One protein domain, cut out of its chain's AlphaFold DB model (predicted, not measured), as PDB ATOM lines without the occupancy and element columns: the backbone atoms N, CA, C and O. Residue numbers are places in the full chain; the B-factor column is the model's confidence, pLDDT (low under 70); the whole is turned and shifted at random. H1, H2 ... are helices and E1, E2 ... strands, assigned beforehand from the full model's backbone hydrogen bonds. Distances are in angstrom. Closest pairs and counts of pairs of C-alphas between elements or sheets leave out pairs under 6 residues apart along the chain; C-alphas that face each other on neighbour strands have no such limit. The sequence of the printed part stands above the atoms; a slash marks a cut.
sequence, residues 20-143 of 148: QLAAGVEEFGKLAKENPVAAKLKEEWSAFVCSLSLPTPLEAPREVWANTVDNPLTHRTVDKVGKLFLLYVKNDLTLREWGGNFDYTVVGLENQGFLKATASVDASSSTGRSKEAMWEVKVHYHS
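This is residues 20 to 143 of the 148 residues of an uncharacterized protein of Trypanosoma cruzi (strain CL Brener) (UniProt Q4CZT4). A long, twisted four-stranded sheet has two helices, H2 and H3, packed side by side over one face and running along its strands, with the other face bare. A third helix, H1, is off the sheet: it packs across H3 and makes a corner with H2. The printed part has 124 residues with three named helices and four named strands, in the order H1 H2 E1 H3 E2 E3 E4; the sheet, E1 E4 E3 E2, is mixed, and the class is mixed, helices and strands. The whole is compact, with a radius of gyration of the C-alphas of 14.7 A, yet elongated, spanning 49 by 31 by 20 A.

In the sheet, E1 is residues 62 to 65, E4 residues 130 to 142 at 38.9 A, E3 residues 112 to 124 at 38.2 A, and E2 residues 99 to 108 at 30.4 A from first to last C-alpha. E4 ends at C-alpha 142, (1.543, -33.157, 33.166). H3 is residues 75 to 95, 30.3 A long, and H2 residues 36 to 52, 24.7 A. H1, residues 20 to 34, is 21.1 A long and begins at C-alpha 20, (10.466, -10.229, 15.777).

E2, E3 and E4 form a meander, each strand the antiparallel neighbour of the one before, with hairpins E2 and E3, and E3 and E4. Between E3 and E2, N 105 and O 116 are 2.8 A apart, within hydrogen-bond range; between E4 and E3, N 113 and O 141 are also 2.8 A apart. Edge strand E1 is parallel to E4, with N 138 and O 62 at 2.7 A. E1, H3 and E2 make a split strand-helix-strand unit, two strands running the same way with E4 and E3 between them, and its crossover is right-handed. H3 lies over E3 and E2 at a height over the sheet of 9.0 A; its closest C-alphas to E2 are those of Gly 82 and Tyr 104, 6.0 A. On the same face, H2 lies over E4 at a height of 8.0 A. Together they form two layers, helices on one face of a sheet. H2, with residues 37 to 42 alone, touches H3 at a shallow tilt of 28 degrees, the same way; the closest C-alphas, of Ala 38 and Val 81, are 5.8 A apart. H1 touches H3 at a steep tilt of 56 degrees, opposite ways, closest at the C-alphas of Val 25 and Tyr 88, 4.7 A. H1 and H2 touch only at the corner, closest at the C-alphas of Ala 32 and Ala 39, 4.3 A. Every O i to N i+4 pair is within hydrogen-bond range in H2 and H3, and 9 of 11 are in H1.

The two C-alphas farthest apart, of Glu 110 and Thr 127, are 50.0 A apart. The printed part has no cut, and no link is long. Mean pLDDT of the printed part is 91.1; residues 126 and 128, between E3 and E4, are under 70.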
ATOM      1  N   GLN A  20      10.727  -8.837  15.387       73.50
ATOM      2  CA  GLN A  20      10.466 -10.229  15.777       73.50
ATOM      3  C   GLN A  20      10.826 -10.498  17.240       73.50
ATOM      4  O   GLN A  20      10.106 -11.215  17.932       73.50
ATOM      5  N   LEU A  21      11.923  -9.912  17.724       79.89
ATOM      6  CA  LEU A  21      12.344 -10.047  19.113       79.89
ATOM      7  C   LEU A  21      11.361  -9.350  20.064       79.89
ATOM      8  O   LEU A  21      10.919  -9.976  21.021       79.89
ATOM      9  N   ALA A  22      10.948  -8.114  19.771       82.74
ATOM     10  CA  ALA A  22       9.953  -7.400  20.574       82.74
ATOM     11  C   ALA A  22       8.600  -8.133  20.600       82.74
ATOM     12  O   ALA A  22       8.049  -8.376  21.675       82.74
ATOM     13  N   ALA A  23       8.105  -8.570  19.438       85.16
ATOM     14  CA  ALA A  23       6.860  -9.328  19.340       85.16
ATOM     15  C   ALA A  23       6.928 -10.654  20.117       85.16
ATOM     16  O   ALA A  23       5.996 -10.993  20.845       85.16
ATOM     17  N   GLY A  24       8.049 -11.379  20.023       87.60
ATOM     18  CA  GLY A  24       8.260 -12.627  20.758       87.60
ATOM     19  C   GLY A  24       8.341 -12.437  22.276       87.60
ATOM     20  O   GLY A  24       7.814 -13.260  23.023       87.60
ATOM     21  N   VAL A  25       8.940 -11.338  22.748       90.93
ATOM     22  CA  VAL A  25       8.994 -10.973  24.177       90.93
ATOM     23  C   VAL A  25       7.593 -10.679  24.714       90.93
ATOM     24  O   VAL A  25       7.223 -11.169  25.785       90.93
ATOM     25  N   GLU A  26       6.792  -9.910  23.973       93.03
ATOM     26  CA  GLU A  26       5.399  -9.641  24.338       93.03
ATOM     27  C   GLU A  26       4.552 -10.915  24.332       93.03
ATOM     28  O   GLU A  26       3.751 -11.136  25.247       93.03
ATOM     29  N   GLU A  27       4.737 -11.773  23.327       95.14
ATOM     30  CA  GLU A  27       4.046 -13.056  23.229       95.14
ATOM     31  C   GLU A  27       4.411 -13.973  24.400       95.14
ATOM     32  O   GLU A  27       3.514 -14.538  25.027       95.14
ATOM     33  N   PHE A  28       5.693 -14.058  24.771       96.93
ATOM     34  CA  PHE A  28       6.119 -14.784  25.968       96.93
ATOM     35  C   PHE A  28       5.478 -14.208  27.233       96.93
ATOM     36  O   PHE A  28       4.985 -14.951  28.079       96.93
ATOM     37  N   GLY A  29       5.435 -12.879  27.360       95.29
ATOM     38  CA  GLY A  29       4.826 -12.198  28.500       95.29
ATOM     39  C   GLY A  29       3.328 -12.475  28.652       95.29
ATOM     40  O   GLY A  29       2.849 -12.592  29.780       95.29
ATOM     41  N   LYS A  30       2.593 -12.605  27.540       96.46
ATOM     42  CA  LYS A  30       1.186 -13.042  27.530       96.46
ATOM     43  C   LYS A  30       1.077 -14.525  27.876       96.46
ATOM     44  O   LYS A  30       0.331 -14.878  28.783       96.46
ATOM     45  N   LEU A  31       1.893 -15.368  27.241       95.41
ATOM     46  CA  LEU A  31       1.903 -16.811  27.472       95.41
ATOM     47  C   LEU A  31       2.223 -17.164  28.931       95.41
ATOM     48  O   LEU A  31       1.612 -18.069  29.480       95.41
ATOM     49  N   ALA A  32       3.108 -16.419  29.594       96.43
ATOM     50  CA  ALA A  32       3.438 -16.606  31.008       96.43
ATOM     51  C   ALA A  32       2.277 -16.308  31.973       96.43
ATOM     52  O   ALA A  32       2.351 -16.697  33.135       96.43
ATOM     53  N   LYS A  33       1.208 -15.636  31.530       94.95
ATOM     54  CA  LYS A  33      -0.007 -15.435  32.339       94.95
ATOM     55  C   LYS A  33      -0.968 -16.621  32.259       94.95
ATOM     56  O   LYS A  33      -1.776 -16.802  33.160       94.95
ATOM     57  N   GLU A  34      -0.887 -17.402  31.185       92.90
ATOM     58  CA  GLU A  34      -1.850 -18.460  30.852       92.90
ATOM     59  C   GLU A  34      -1.243 -19.863  30.979       92.90
ATOM     60  O   GLU A  34      -1.944 -20.829  31.263       92.90
ATOM     61  N   ASN A  35       0.068 -19.987  30.763       95.23
ATOM     62  CA  ASN A  35       0.792 -21.247  30.739       95.23
ATOM     63  C   ASN A  35       1.673 -21.392  31.998       95.23
ATOM     64  O   ASN A  35       2.662 -20.665  32.138       95.23
ATOM     65  N   PRO A  36       1.380 -22.365  32.883       96.31
ATOM     66  CA  PRO A  36       2.131 -22.572  34.122       96.31
ATOM     67  C   PRO A  36       3.629 -22.859  33.928       96.31
ATOM     68  O   PRO A  36       4.437 -22.487  34.777       96.31
ATOM     69  N   VAL A  37       4.025 -23.486  32.813       97.57
ATOM     70  CA  VAL A  37       5.443 -23.746  32.499       97.57
ATOM     71  C   VAL A  37       6.157 -22.442  32.152       97.57
ATOM     72  O   VAL A  37       7.242 -22.180  32.667       97.57
ATOM     73  N   ALA A  38       5.534 -21.591  31.332       97.74
ATOM     74  CA  ALA A  38       6.080 -20.275  30.996       97.74
ATOM     75  C   ALA A  38       6.182 -19.366  32.233       97.74
ATOM     76  O   ALA A  38       7.191 -18.682  32.408       97.74
ATOM     77  N   ALA A  39       5.172 -19.403  33.110       97.21
ATOM     78  CA  ALA A  39       5.187 -18.690  34.385       97.21
ATOM     79  C   ALA A  39       6.392 -19.101  35.243       97.21
ATOM     80  O   ALA A  39       7.160 -18.242  35.676       97.21
ATOM     81  N   LYS A  40       6.601 -20.414  35.424       96.87
ATOM     82  CA  LYS A  40       7.715 -20.947  36.216       96.87
ATOM     83  C   LYS A  40       9.080 -20.625  35.617       96.87
ATOM     84  O   LYS A  40       9.966 -20.206  36.350       96.87
ATOM     85  N   LEU A  41       9.247 -20.728  34.297       96.62
ATOM     86  CA  LEU A  41      10.498 -20.317  33.646       96.62
ATOM     87  C   LEU A  41      10.823 -18.843  33.890       96.62
ATOM     88  O   LEU A  41      11.959 -18.504  34.214       96.62
ATOM     89  N   LYS A  42       9.824 -17.964  33.759       96.60
ATOM     90  CA  LYS A  42      10.006 -16.528  33.985       96.60
ATOM     91  C   LYS A  42      10.376 -16.222  35.437       96.60
ATOM     92  O   LYS A  42      11.233 -15.371  35.674       96.60
ATOM     93  N   GLU A  43       9.732 -16.892  36.387       95.75
ATOM     94  CA  GLU A  43      10.013 -16.775  37.820       95.75
ATOM     95  C   GLU A  43      11.456 -17.193  38.136       95.75
ATOM     96  O   GLU A  43      12.213 -16.394  38.684       95.75
ATOM     97  N   GLU A  44      11.864 -18.392  37.714       95.43
ATOM     98  CA  GLU A  44      13.202 -18.932  37.990       95.43
ATOM     99  C   GLU A  44      14.312 -18.128  37.299       95.43
ATOM    100  O   GLU A  44      15.364 -17.893  37.896       95.43
ATOM    101  N   TRP A  45      14.073 -17.637  36.077       95.56
ATOM    102  CA  TRP A  45      15.003 -16.726  35.405       95.56
ATOM    103  C   TRP A  45      15.159 -15.410  36.171       95.56
ATOM    104  O   TRP A  45      16.271 -14.954  36.421       95.56
ATOM    105  N   SER A  46      14.044 -14.803  36.585       94.52
ATOM    106  CA  SER A  46      14.074 -13.535  37.324       94.52
ATOM    107  C   SER A  46      14.788 -13.693  38.668       94.52
ATOM    108  O   SER A  46      15.574 -12.830  39.054       94.52
ATOM    109  N   ALA A  47      14.561 -14.811  39.363       92.92
ATOM    110  CA  ALA A  47      15.252 -15.137  40.604       92.92
ATOM    111  C   ALA A  47      16.768 -15.287  40.391       92.92
ATOM    112  O   ALA A  47      17.552 -14.728  41.162       92.92
ATOM    113  N   PHE A  48      17.185 -15.976  39.325       93.37
ATOM    114  CA  PHE A  48      18.592 -16.100  38.951       93.37
ATOM    115  C   PHE A  48      19.232 -14.740  38.665       93.37
ATOM    116  O   PHE A  48      20.246 -14.406  39.275       93.37
ATOM    117  N   VAL A  49      18.604 -13.918  37.822       92.00
ATOM    118  CA  VAL A  49      19.091 -12.571  37.494       92.00
ATOM    119  C   VAL A  49      19.246 -11.710  38.749       92.00
ATOM    120  O   VAL A  49      20.277 -11.063  38.926       92.00
ATOM    121  N   CYS A  50      18.273 -11.739  39.665       89.97
ATOM    122  CA  CYS A  50      18.380 -11.049  40.952       89.97
ATOM    123  C   CYS A  50      19.538 -11.590  41.808       89.97
ATOM    124  O   CYS A  50      20.207 -10.818  42.497       89.97
ATOM    125  N   SER A  51      19.803 -12.899  41.754       89.72
ATOM    126  CA  SER A  51      20.889 -13.533  42.509       89.72
ATOM    127  C   SER A  51      22.287 -13.144  42.020       89.72
ATOM    128  O   SER A  51      23.238 -13.211  42.794       89.72
ATOM    129  N   LEU A  52      22.439 -12.687  40.772       87.67
ATOM    130  CA  LEU A  52      23.743 -12.265  40.244       87.67
ATOM    131  C   LEU A  52      24.293 -11.024  40.953       87.67
ATOM    132  O   LEU A  52      25.513 -10.898  41.092       87.67
ATOM    133  N   SER A  53      23.404 -10.170  41.468       82.09
ATOM    134  CA  SER A  53      23.739  -9.024  42.321       82.09
ATOM    135  C   SER A  53      24.152  -9.426  43.739       82.09
ATOM    136  O   SER A  53      24.678  -8.598  44.483       82.09
ATOM    137  N   LEU A  54      23.907 -10.678  44.139       80.68
ATOM    138  CA  LEU A  54      24.315 -11.198  45.439       80.68
ATOM    139  C   LEU A  54      25.773 -11.693  45.394       80.68
ATOM    140  O   LEU A  54      26.271 -12.092  44.332       80.68
ATOM    141  N   PRO A  55      26.465 -11.723  46.551       72.42
ATOM    142  CA  PRO A  55      27.817 -12.272  46.647       72.42
ATOM    143  C   PRO A  55      27.903 -13.725  46.168       72.42
ATOM    144  O   PRO A  55      28.870 -14.091  45.506       72.42
ATOM    145  N   THR A  56      26.860 -14.518  46.440       74.42
ATOM    146  CA  THR A  56      26.765 -15.934  46.069       74.42
ATOM    147  C   THR A  56      25.548 -16.148  45.162       74.42
ATOM    148  O   THR A  56      24.422 -16.136  45.664       74.42
ATOM    149  N   PRO A  57      25.741 -16.308  43.841       70.42
ATOM    150  CA  PRO A  57      24.658 -16.599  42.908       70.42
ATOM    151  C   PRO A  57      24.001 -17.949  43.151       70.42
ATOM    152  O   PRO A  57      24.588 -18.873  43.716       70.42
ATOM    153  N   LEU A  58      22.782 -18.074  42.645       74.41
ATOM    154  CA  LEU A  58      22.062 -19.332  42.598       74.41
ATOM    155  C   LEU A  58      22.507 -20.130  41.356       74.41
ATOM    156  O   LEU A  58      21.909 -19.993  40.297       74.41
ATOM    157  N   GLU A  59      23.558 -20.945  41.481       70.67
ATOM    158  CA  GLU A  59      24.114 -21.729  40.350       70.67
ATOM    159  C   GLU A  59      23.652 -23.194  40.310       70.67
ATOM    160  O   GLU A  59      24.015 -23.953  39.413       70.67
ATOM    161  N   ALA A  60      22.864 -23.632  41.293       71.97
ATOM    162  CA  ALA A  60      22.430 -25.021  41.357       71.97
ATOM    163  C   ALA A  60      21.347 -25.310  40.300       71.97
ATOM    164  O   ALA A  60      20.387 -24.538  40.208       71.97
ATOM    165  N   PRO A  61      21.436 -26.440  39.571       78.76
ATOM    166  CA  PRO A  61      20.349 -26.922  38.733       78.76
ATOM    167  C   PRO A  61      19.062 -27.019  39.545       78.76
ATOM    168  O   PRO A  61      19.035 -27.625  40.621       78.76
ATOM    169  N   ARG A  62      17.994 -26.413  39.036       88.63
ATOM    170  CA  ARG A  62      16.694 -26.421  39.701       88.63
ATOM    171  C   ARG A  62      15.726 -27.335  38.994       88.63
ATOM    172  O   ARG A  62      15.552 -27.247  37.786       88.63
ATOM    173  N   GLU A  63      15.050 -28.176  39.759       94.65
ATOM    174  CA  GLU A  63      13.955 -29.002  39.267       94.65
ATOM    175  C   GLU A  63      12.665 -28.530  39.939       94.65
ATOM    176  O   GLU A  63      12.552 -28.525  41.164       94.65
ATOM    177  N   VAL A  64      11.715 -28.054  39.136       95.51
ATOM    178  CA  VAL A  64      10.455 -27.471  39.609       95.51
ATOM    179  C   VAL A  64       9.276 -28.054  38.846       95.51
ATOM    180  O   VAL A  64       9.401 -28.478  37.699       95.51
ATOM    181  N   TRP A  65       8.103 -28.044  39.472       96.04
ATOM    182  CA  TRP A  65       6.858 -28.487  38.851       96.04
ATOM    183  C   TRP A  65       5.963 -27.299  38.519       96.04
ATOM    184  O   TRP A  65       5.707 -26.431  39.357       96.04
ATOM    185  N   ALA A  66       5.455 -27.279  37.292       94.57
ATOM    186  CA  ALA A  66       4.371 -26.403  36.894       94.57
ATOM    187  C   ALA A  66       3.033 -27.055  37.266       94.57
ATOM    188  O   ALA A  66       2.772 -28.205  36.896       94.57
ATOM    189  N   ASN A  67       2.170 -26.322  37.976       91.43
ATOM    190  CA  ASN A  67       0.851 -26.834  38.339       91.43
ATOM    191  C   ASN A  67      -0.026 -26.969  37.085       91.43
ATOM    192  O   ASN A  67      -0.570 -25.992  36.579       91.43
ATOM    193  N   THR A  68      -0.086 -28.187  36.563       89.07
ATOM    194  CA  THR A  68      -0.727 -28.561  35.291       89.07
ATOM    195  C   THR A  68      -1.607 -29.797  35.458       89.07
ATOM    196  O   THR A  68      -2.022 -30.389  34.471       89.07
ATOM    197  N   VAL A  69      -1.884 -30.203  36.703       85.32
ATOM    198  CA  VAL A  69      -2.666 -31.412  37.010       85.32
ATOM    199  C   VAL A  69      -4.078 -31.295  36.434       85.32
ATOM    200  O   VAL A  69      -4.535 -32.200  35.742       85.32
ATOM    201  N   ASP A  70      -4.730 -30.150  36.648       88.31
ATOM    202  CA  ASP A  70      -6.111 -29.909  36.201       88.31
ATOM    203  C   ASP A  70      -6.212 -29.494  34.725       88.31
ATOM    204  O   ASP A  70      -7.280 -29.555  34.121       88.31
ATOM    205  N   ASN A  71      -5.099 -29.056  34.132       91.23
ATOM    206  CA  ASN A  71      -5.023 -28.642  32.735       91.23
ATOM    207  C   ASN A  71      -3.682 -29.090  32.131       91.23
ATOM    208  O   ASN A  71      -2.747 -28.282  32.034       91.23
ATOM    209  N   PRO A  72      -3.551 -30.384  31.781       91.04
ATOM    210  CA  PRO A  72      -2.304 -30.913  31.256       91.04
ATOM    211  C   PRO A  72      -1.998 -30.311  29.879       91.04
ATOM    212  O   PRO A  72      -2.888 -29.912  29.126       91.04
ATOM    213  N   LEU A  73      -0.714 -30.217  29.542       93.41
ATOM    214  CA  LEU A  73      -0.244 -29.514  28.349       93.41
ATOM    215  C   LEU A  73       0.231 -30.489  27.276       93.41
ATOM    216  O   LEU A  73       0.760 -31.555  27.561       93.41
ATOM    217  N   THR A  74       0.141 -30.090  26.009       93.81
ATOM    218  CA  THR A  74       0.827 -30.835  24.945       93.81
ATOM    219  C   THR A  74       2.315 -30.482  24.917       93.81
ATOM    220  O   THR A  74       2.693 -29.328  25.146       93.81
ATOM    221  N   HIS A  75       3.168 -31.434  24.529       94.46
ATOM    222  CA  HIS A  75       4.599 -31.169  24.325       94.46
ATOM    223  C   HIS A  75       4.846 -30.054  23.300       94.46
ATOM    224  O   HIS A  75       5.772 -29.268  23.459       94.46
ATOM    225  N   ARG A  76       3.978 -29.923  22.285       94.39
ATOM    226  CA  ARG A  76       4.045 -28.845  21.287       94.39
ATOM    227  C   ARG A  76       3.814 -27.467  21.908       94.39
ATOM    228  O   ARG A  76       4.501 -26.513  21.551       94.39
ATOM    229  N   THR A  77       2.858 -27.352  22.830       94.64
ATOM    230  CA  THR A  77       2.627 -26.103  23.568       94.64
ATOM    231  C   THR A  77       3.856 -25.744  24.397       94.64
ATOM    232  O   THR A  77       4.255 -24.584  24.424       94.64
ATOM    233  N   VAL A  78       4.493 -26.733  25.026       96.55
ATOM    234  CA  VAL A  78       5.706 -26.514  25.821       96.55
ATOM    235  C   VAL A  78       6.930 -26.195  24.949       96.55
ATOM    236  O   VAL A  78       7.713 -25.321  25.303       96.55
ATOM    237  N   ASP A  79       7.068 -26.788  23.763       97.16
ATOM    238  CA  ASP A  79       8.103 -26.392  22.794       97.16
ATOM    239  C   ASP A  79       7.955 -24.921  22.376       97.16
ATOM    240  O   ASP A  79       8.935 -24.175  22.334       97.16
ATOM    241  N   LYS A  80       6.716 -24.455  22.163       96.92
ATOM    242  CA  LYS A  80       6.442 -23.032  21.914       96.92
ATOM    243  C   LYS A  80       6.890 -22.149  23.087       96.92
ATOM    244  O   LYS A  80       7.456 -21.083  22.844       96.92
ATOM    245  N   VAL A  81       6.668 -22.589  24.331       97.87
ATOM    246  CA  VAL A  81       7.159 -21.886  25.531       97.87
ATOM    247  C   VAL A  81       8.677 -21.717  25.471       97.87
ATOM    248  O   VAL A  81       9.152 -20.599  25.646       97.87
ATOM    249  N   GLY A  82       9.424 -22.784  25.170       97.70
ATOM    250  CA  GLY A  82      10.886 -22.739  25.068       97.70
ATOM    251  C   GLY A  82      11.389 -21.732  24.033       97.70
ATOM    252  O   GLY A  82      12.204 -20.871  24.356       97.70
ATOM    253  N   LYS A  83      10.831 -21.754  22.815       97.10
ATOM    254  CA  LYS A  83      11.209 -20.819  21.733       97.10
ATOM    255  C   LYS A  83      11.000 -19.359  22.116       97.10
ATOM    256  O   LYS A  83      11.875 -18.525  21.895       97.10
ATOM    257  N   LEU A  84       9.836 -19.050  22.683       97.44
ATOM    258  CA  LEU A  84       9.504 -17.693  23.108       97.44
ATOM    259  C   LEU A  84      10.338 -17.257  24.316       97.44
ATOM    260  O   LEU A  84      10.749 -16.100  24.391       97.44
ATOM    261  N   PHE A  85      10.651 -18.185  25.220       96.95
ATOM    262  CA  PHE A  85      11.546 -17.924  26.341       96.95
ATOM    263  C   PHE A  85      12.958 -17.547  25.873       96.95
ATOM    264  O   PHE A  85      13.536 -16.611  26.418       96.95
ATOM    265  N   LEU A  86      13.491 -18.182  24.821       95.32
ATOM    266  CA  LEU A  86      14.793 -17.791  24.263       95.32
ATOM    267  C   LEU A  86      14.802 -16.338  23.766       95.32
ATOM    268  O   LEU A  86      15.754 -15.599  24.015       95.32
ATOM    269  N   LEU A  87      13.733 -15.906  23.087       95.31
ATOM    270  CA  LEU A  87      13.590 -14.513  22.648       95.31
ATOM    271  C   LEU A  87      13.510 -13.555  23.841       95.31
ATOM    272  O   LEU A  87      14.154 -12.505  23.830       95.31
ATOM    273  N   TYR A  88      12.763 -13.944  24.877       95.84
ATOM    274  CA  TYR A  88      12.654 -13.198  26.126       95.84
ATOM    275  C   TYR A  88      14.015 -13.010  26.810       95.84
ATOM    276  O   TYR A  88      14.398 -11.874  27.089       95.84
ATOM    277  N   VAL A  89      14.766 -14.094  27.024       94.87
ATOM    278  CA  VAL A  89      16.090 -14.057  27.667       94.87
ATOM    279  C   VAL A  89      17.081 -13.252  26.837       94.87
ATOM    280  O   VAL A  89      17.771 -12.391  27.374       94.87
ATOM    281  N   LYS A  90      17.115 -13.457  25.514       94.59
ATOM    282  CA  LYS A  90      17.994 -12.688  24.622       94.59
ATOM    283  C   LYS A  90      17.749 -11.183  24.736       94.59
ATOM    284  O   LYS A  90      18.701 -10.405  24.775       94.59
ATOM    285  N   ASN A  91      16.481 -10.771  24.781       94.57
ATOM    286  CA  ASN A  91      16.122  -9.373  24.979       94.57
ATOM    287  C   ASN A  91      16.545  -8.862  26.363       94.57
ATOM    288  O   ASN A  91      17.138  -7.793  26.451       94.57
ATOM    289  N   ASP A  92      16.268  -9.620  27.429       93.99
ATOM    290  CA  ASP A  92      16.618  -9.239  28.804       93.99
ATOM    291  C   ASP A  92      18.136  -9.066  28.979       93.99
ATOM    292  O   ASP A  92      18.573  -8.061  29.531       93.99
ATOM    293  N   LEU A  93      18.948  -9.972  28.420       92.35
ATOM    294  CA  LEU A  93      20.408  -9.833  28.403       92.35
ATOM    295  C   LEU A  93      20.856  -8.599  27.610       92.35
ATOM    296  O   LEU A  93      21.679  -7.829  28.094       92.35
ATOM    297  N   THR A  94      20.260  -8.355  26.437       92.15
ATOM    298  CA  THR A  94      20.576  -7.173  25.615       92.15
ATOM    299  C   THR A  94      20.301  -5.870  26.370       92.15
ATOM    300  O   THR A  94      21.120  -4.959  26.334       92.15
ATOM    301  N   LEU A  95      19.172  -5.781  27.082       91.79
ATOM    302  CA  LEU A  95      18.809  -4.603  27.879       91.79
ATOM    303  C   LEU A  95      19.741  -4.373  29.075       91.79
ATOM    304  O   LEU A  95      19.839  -3.249  29.562       91.79
ATOM    305  N   ARG A  96      20.403  -5.429  29.552       90.84
ATOM    306  CA  ARG A  96      21.382  -5.384  30.645       90.84
ATOM    307  C   ARG A  96      22.818  -5.219  30.157       90.84
ATOM    308  O   ARG A  96      23.713  -5.152  30.990       90.84
ATOM    309  N   GLU A  97      23.022  -5.186  28.839       91.23
ATOM    310  CA  GLU A  97      24.344  -5.212  28.201       91.23
ATOM    311  C   GLU A  97      25.155  -6.465  28.571       91.23
ATOM    312  O   GLU A  97      26.381  -6.448  28.610       91.23
ATOM    313  N   TRP A  98      24.464  -7.573  28.844       92.55
ATOM    314  CA  TRP A  98      25.073  -8.849  29.203       92.55
ATOM    315  C   TRP A  98      25.184  -9.779  28.001       92.55
ATOM    316  O   TRP A  98      24.364  -9.755  27.077       92.55
ATOM    317  N   GLY A  99      26.207 -10.629  28.036       92.05
ATOM    318  CA  GLY A  99      26.407 -11.708  27.077       92.05
ATOM    319  C   GLY A  99      25.855 -13.029  27.598       92.05
ATOM    320  O   GLY A  99      25.625 -13.207  28.793       92.05
ATOM    321  N   GLY A 100      25.658 -13.989  26.700       92.22
ATOM    322  CA  GLY A 100      25.322 -15.342  27.111       92.22
ATOM    323  C   GLY A 100      24.883 -16.249  25.978       92.22
ATOM    324  O   GLY A 100      24.466 -15.784  24.915       92.22
ATOM    325  N   ASN A 101      24.955 -17.551  26.233       94.28
ATOM    326  CA  ASN A 101      24.378 -18.581  25.379       94.28
ATOM    327  C   ASN A 101      23.230 -19.246  26.122       94.28
ATOM    328  O   ASN A 101      23.294 -19.426  27.333       94.28
ATOM    329  N   PHE A 102      22.190 -19.625  25.395       93.77
ATOM    330  CA  PHE A 102      21.002 -20.240  25.965       93.77
ATOM    331  C   PHE A 102      20.523 -21.366  25.066       93.77
ATOM    332  O   PHE A 102      20.621 -21.284  23.841       93.77
ATOM    333  N   ASP A 103      19.983 -22.401  25.689       96.80
ATOM    334  CA  ASP A 103      19.376 -23.523  24.993       96.80
ATOM    335  C   ASP A 103      18.157 -24.022  25.771       96.80
ATOM    336  O   ASP A 103      17.995 -23.761  26.969       96.80
ATOM    337  N   TYR A 104      17.274 -24.735  25.082       97.46
ATOM    338  CA  TYR A 104      16.201 -25.469  25.728       97.46
ATOM    339  C   TYR A 104      15.967 -26.813  25.044       97.46
ATOM    340  O   TYR A 104      16.163 -26.999  23.849       97.46
ATOM    341  N   THR A 105      15.478 -27.775  25.814       97.92
ATOM    342  CA  THR A 105      15.046 -29.073  25.306       97.92
ATOM    343  C   THR A 105      13.729 -29.448  25.959       97.92
ATOM    344  O   THR A 105      13.543 -29.261  27.162       97.92
ATOM    345  N   VAL A 106      12.814 -30.006  25.171       97.63
ATOM    346  CA  VAL A 106      11.561 -30.572  25.673       97.63
ATOM    347  C   VAL A 106      11.627 -32.083  25.559       97.63
ATOM    348  O   VAL A 106      11.830 -32.621  24.474       97.63
ATOM    349  N   VAL A 107      11.427 -32.763  26.683       96.57
ATOM    350  CA  VAL A 107      11.316 -34.221  26.742       96.57
ATOM    351  C   VAL A 107       9.890 -34.564  27.138       96.57
ATOM    352  O   VAL A 107       9.393 -34.105  28.169       96.57
ATOM    353  N   GLY A 108       9.221 -35.339  26.290       92.45
ATOM    354  CA  GLY A 108       7.839 -35.753  26.482       92.45
ATOM    355  C   GLY A 108       7.711 -37.243  26.771       92.45
ATOM    356  O   GLY A 108       8.359 -38.057  26.120       92.45
ATOM    357  N   LEU A 109       6.863 -37.576  27.738       89.92
ATOM    358  CA  LEU A 109       6.333 -38.908  28.020       89.92
ATOM    359  C   LEU A 109       4.797 -38.842  27.949       89.92
ATOM    360  O   LEU A 109       4.214 -37.761  27.880       89.92
ATOM    361  N   GLU A 110       4.138 -39.996  28.014       87.66
ATOM    362  CA  GLU A 110       2.677 -40.114  27.881       87.66
ATOM    363  C   GLU A 110       1.908 -39.165  28.823       87.66
ATOM    364  O   GLU A 110       1.157 -38.300  28.381       87.66
ATOM    365  N   ASN A 111       2.177 -39.246  30.128       91.29
ATOM    366  CA  ASN A 111       1.414 -38.506  31.143       91.29
ATOM    367  C   ASN A 111       2.153 -37.293  31.716       91.29
ATOM    368  O   ASN A 111       1.604 -36.542  32.522       91.29
ATOM    369  N   GLN A 112       3.406 -37.083  31.321       93.68
ATOM    370  CA  GLN A 112       4.233 -36.002  31.845       93.68
ATOM    371  C   GLN A 112       5.325 -35.615  30.858       93.68
ATOM    372  O   GLN A 112       5.658 -36.353  29.941       93.68
ATOM    373  N   GLY A 113       5.940 -34.471  31.067       95.43
ATOM    374  CA  GLY A 113       7.153 -34.093  30.371       95.43
ATOM    375  C   GLY A 113       7.927 -33.085  31.189       95.43
ATOM    376  O   GLY A 113       7.520 -32.690  32.283       95.43
ATOM    377  N   PHE A 114       9.048 -32.651  30.639       96.97
ATOM    378  CA  PHE A 114       9.752 -31.506  31.173       96.97
ATOM    379  C   PHE A 114      10.340 -30.647  30.066       96.97
ATOM    380  O   PHE A 114      10.659 -31.123  28.975       96.97
ATOM    381  N   LEU A 115      10.475 -29.364  30.369       97.90
ATOM    382  CA  LEU A 115      11.300 -28.438  29.615       97.90
ATOM    383  C   LEU A 115      12.548 -28.167  30.444       97.90
ATOM    384  O   LEU A 115      12.451 -27.677  31.567       97.90
ATOM    385  N   LYS A 116      13.711 -28.504  29.893       97.92
ATOM    386  CA  LYS A 116      15.009 -28.121  30.442       97.92
ATOM    387  C   LYS A 116      15.485 -26.873  29.709       97.92
ATOM    388  O   LYS A 116      15.504 -26.884  28.484       97.92
ATOM    389  N   ALA A 117      15.848 -25.827  30.435       97.37
ATOM    390  CA  ALA A 117      16.464 -24.625  29.892       97.37
ATOM    391  C   ALA A 117      17.808 -24.393  30.579       97.37
ATOM    392  O   ALA A 117      17.930 -24.573  31.793       97.37
ATOM    393  N   THR A 118      18.808 -24.010  29.796       95.84
ATOM    394  CA  THR A 118      20.152 -23.699  30.278       95.84
ATOM    395  C   THR A 118      20.590 -22.349  29.743       95.84
ATOM    396  O   THR A 118      20.221 -21.956  28.635       95.84
ATOM    397  N   ALA A 119      21.380 -21.634  30.533       94.04
ATOM    398  CA  ALA A 119      22.038 -20.418  30.100       94.04
ATOM    399  C   ALA A 119      23.432 -20.308  30.721       94.04
ATOM    400  O   ALA A 119      23.597 -20.516  31.922       94.04
ATOM    401  N   SER A 120      24.421 -19.940  29.913       93.08
ATOM    402  CA  SER A 120      25.646 -19.317  30.406       93.08
ATOM    403  C   SER A 120      25.494 -17.811  30.256       93.08
ATOM    404  O   SER A 120      25.105 -17.336  29.191       93.08
ATOM    405  N   VAL A 121      25.758 -17.061  31.319       92.89
ATOM    406  CA  VAL A 121      25.608 -15.604  31.339       92.89
ATOM    407  C   VAL A 121      26.936 -14.979  31.712       92.89
ATOM    408  O   VAL A 121      27.519 -15.341  32.728       92.89
ATOM    409  N   ASP A 122      27.383 -14.030  30.897       91.48
ATOM    410  CA  ASP A 122      28.464 -13.112  31.227       91.48
ATOM    411  C   ASP A 122      27.843 -11.772  31.633       91.48
ATOM    412  O   ASP A 122      27.409 -10.971  30.796       91.48
ATOM    413  N   ALA A 123      27.736 -11.573  32.945       87.98
ATOM    414  CA  ALA A 123      27.219 -10.352  33.528       87.98
ATOM    415  C   ALA A 123      28.357  -9.343  33.711       87.98
ATOM    416  O   ALA A 123      29.148  -9.427  34.656       87.98
ATOM    417  N   SER A 124      28.420  -8.345  32.833       83.13
ATOM    418  CA  SER A 124      29.328  -7.215  33.004       83.13
ATOM    419  C   SER A 124      28.857  -6.324  34.154       83.13
ATOM    420  O   SER A 124      27.723  -5.838  34.169       83.13
ATOM    421  N   SER A 125      29.739  -6.077  35.120       71.09
ATOM    422  CA  SER A 125      29.525  -5.049  36.139       71.09
ATOM    423  C   SER A 125      30.008  -3.681  35.655       71.09
ATOM    424  O   SER A 125      30.919  -3.580  34.832       71.09
ATOM    425  N   SER A 126      29.483  -2.609  36.252       69.41
ATOM    426  CA  SER A 126      29.952  -1.234  36.012       69.41
ATOM    427  C   SER A 126      31.444  -1.030  36.311       69.41
ATOM    428  O   SER A 126      32.057  -0.097  35.805       69.41
ATOM    429  N   THR A 127      32.046  -1.915  37.113       71.80
ATOM    430  CA  THR A 127      33.484  -1.897  37.426       71.80
ATOM    431  C   THR A 127      34.360  -2.542  36.346       71.80
ATOM    432  O   THR A 127      35.569  -2.658  36.536       71.80
ATOM    433  N   GLY A 128      33.773  -3.004  35.236       69.91
ATOM    434  CA  GLY A 128      34.475  -3.707  34.159       69.91
ATOM    435  C   GLY A 128      34.813  -5.166  34.476       69.91
ATOM    436  O   GLY A 128      35.358  -5.859  33.625       69.91
ATOM    437  N   ARG A 129      34.488  -5.662  35.679       74.60
ATOM    438  CA  ARG A 129      34.573  -7.096  35.983       74.60
ATOM    439  C   ARG A 129      33.374  -7.811  35.375       74.60
ATOM    440  O   ARG A 129      32.239  -7.468  35.722       74.60
ATOM    441  N   SER A 130      33.635  -8.785  34.515       79.18
ATOM    442  CA  SER A 130      32.670  -9.797  34.104       79.18
ATOM    443  C   SER A 130      32.474 -10.818  35.220       79.18
ATOM    444  O   SER A 130      33.407 -11.159  35.954       79.18
ATOM    445  N   LYS A 131      31.238 -11.285  35.372       83.88
ATOM    446  CA  LYS A 131      30.877 -12.406  36.232       83.88
ATOM    447  C   LYS A 131      30.196 -13.443  35.360       83.88
ATOM    448  O   LYS A 131      29.075 -13.228  34.905       83.88
ATOM    449  N   GLU A 132      30.884 -14.554  35.152       88.66
ATOM    450  CA  GLU A 132      30.311 -15.714  34.486       88.66
ATOM    451  C   GLU A 132      29.463 -16.500  35.485       88.66
ATOM    452  O   GLU A 132      29.877 -16.716  36.624       88.66
ATOM    453  N   ALA A 133      28.268 -16.899  35.065       90.48
ATOM    454  CA  ALA A 133      27.376 -17.729  35.855       90.48
ATOM    455  C   ALA A 133      26.640 -18.722  34.960       90.48
ATOM    456  O   ALA A 133      26.296 -18.423  33.811       90.48
ATOM    457  N   MET A 134      26.369 -19.902  35.510       91.98
ATOM    458  CA  MET A 134      25.555 -20.918  34.854       91.98
ATOM    459  C   MET A 134      24.181 -20.996  35.508       91.98
ATOM    460  O   MET A 134      24.049 -21.017  36.730       91.98
ATOM    461  N   TRP A 135      23.157 -21.070  34.669       93.30
ATOM    462  CA  TRP A 135      21.781 -21.279  35.077       93.30
ATOM    463  C   TRP A 135      21.224 -22.510  34.379       93.30
ATOM    464  O   TRP A 135      21.341 -22.663  33.164       93.30
ATOM    465  N   GLU A 136      20.596 -23.386  35.151       95.49
ATOM    466  CA  GLU A 136      19.886 -24.548  34.638       95.49
ATOM    467  C   GLU A 136      18.582 -24.721  35.412       95.49
ATOM    468  O   GLU A 136      18.572 -24.778  36.643       95.49
ATOM    469  N   VAL A 137      17.479 -24.858  34.680       96.67
ATOM    470  CA  VAL A 137      16.187 -25.220  35.252       96.67
ATOM    471  C   VAL A 137      15.538 -26.326  34.437       96.67
ATOM    472  O   VAL A 137      15.580 -26.339  33.207       96.67
ATOM    473  N   LYS A 138      14.880 -27.245  35.130       97.43
ATOM    474  CA  LYS A 138      13.975 -28.224  34.559       97.43
ATOM    475  C   LYS A 138      12.580 -28.003  35.132       97.43
ATOM    476  O   LYS A 138      12.365 -28.131  36.334       97.43
ATOM    477  N   VAL A 139      11.633 -27.681  34.258       98.01
ATOM    478  CA  VAL A 139      10.227 -27.465  34.607       98.01
ATOM    479  C   VAL A 139       9.408 -28.663  34.146       98.01
ATOM    480  O   VAL A 139       9.207 -28.865  32.947       98.01
ATOM    481  N   HIS A 140       8.935 -29.453  35.100       97.66
ATOM    482  CA  HIS A 140       8.047 -30.585  34.865       97.66
ATOM    483  C   HIS A 140       6.599 -30.141  34.661       97.66
ATOM    484  O   HIS A 140       6.153 -29.146  35.236       97.66
ATOM    485  N   TYR A 141       5.854 -30.904  33.864       96.94
ATOM    486  CA  TYR A 141       4.434 -30.691  33.601       96.94
ATOM    487  C   TYR A 141       3.719 -32.016  33.326       96.94
ATOM    488  O   TYR A 141       4.331 -32.974  32.858       96.94
ATOM    489  N   HIS A 142       2.412 -32.056  33.576       95.41
ATOM    490  CA  HIS A 142       1.543 -33.157  33.166       95.41
ATOM    491  C   HIS A 142       1.166 -32.998  31.693       95.41
ATOM    492  O   HIS A 142       0.935 -31.881  31.222       95.41
ATOM    493  N   SER A 143       1.108 -34.114  30.969       92.31
ATOM    494  CA  SER A 143       0.859 -34.149  29.527       92.31
ATOM    495  C   SER A 143      -0.495 -34.770  29.195       92.31
ATOM    496  O   SER A 143      -0.944 -35.679  29.884       92.31
TER     497      SER A 143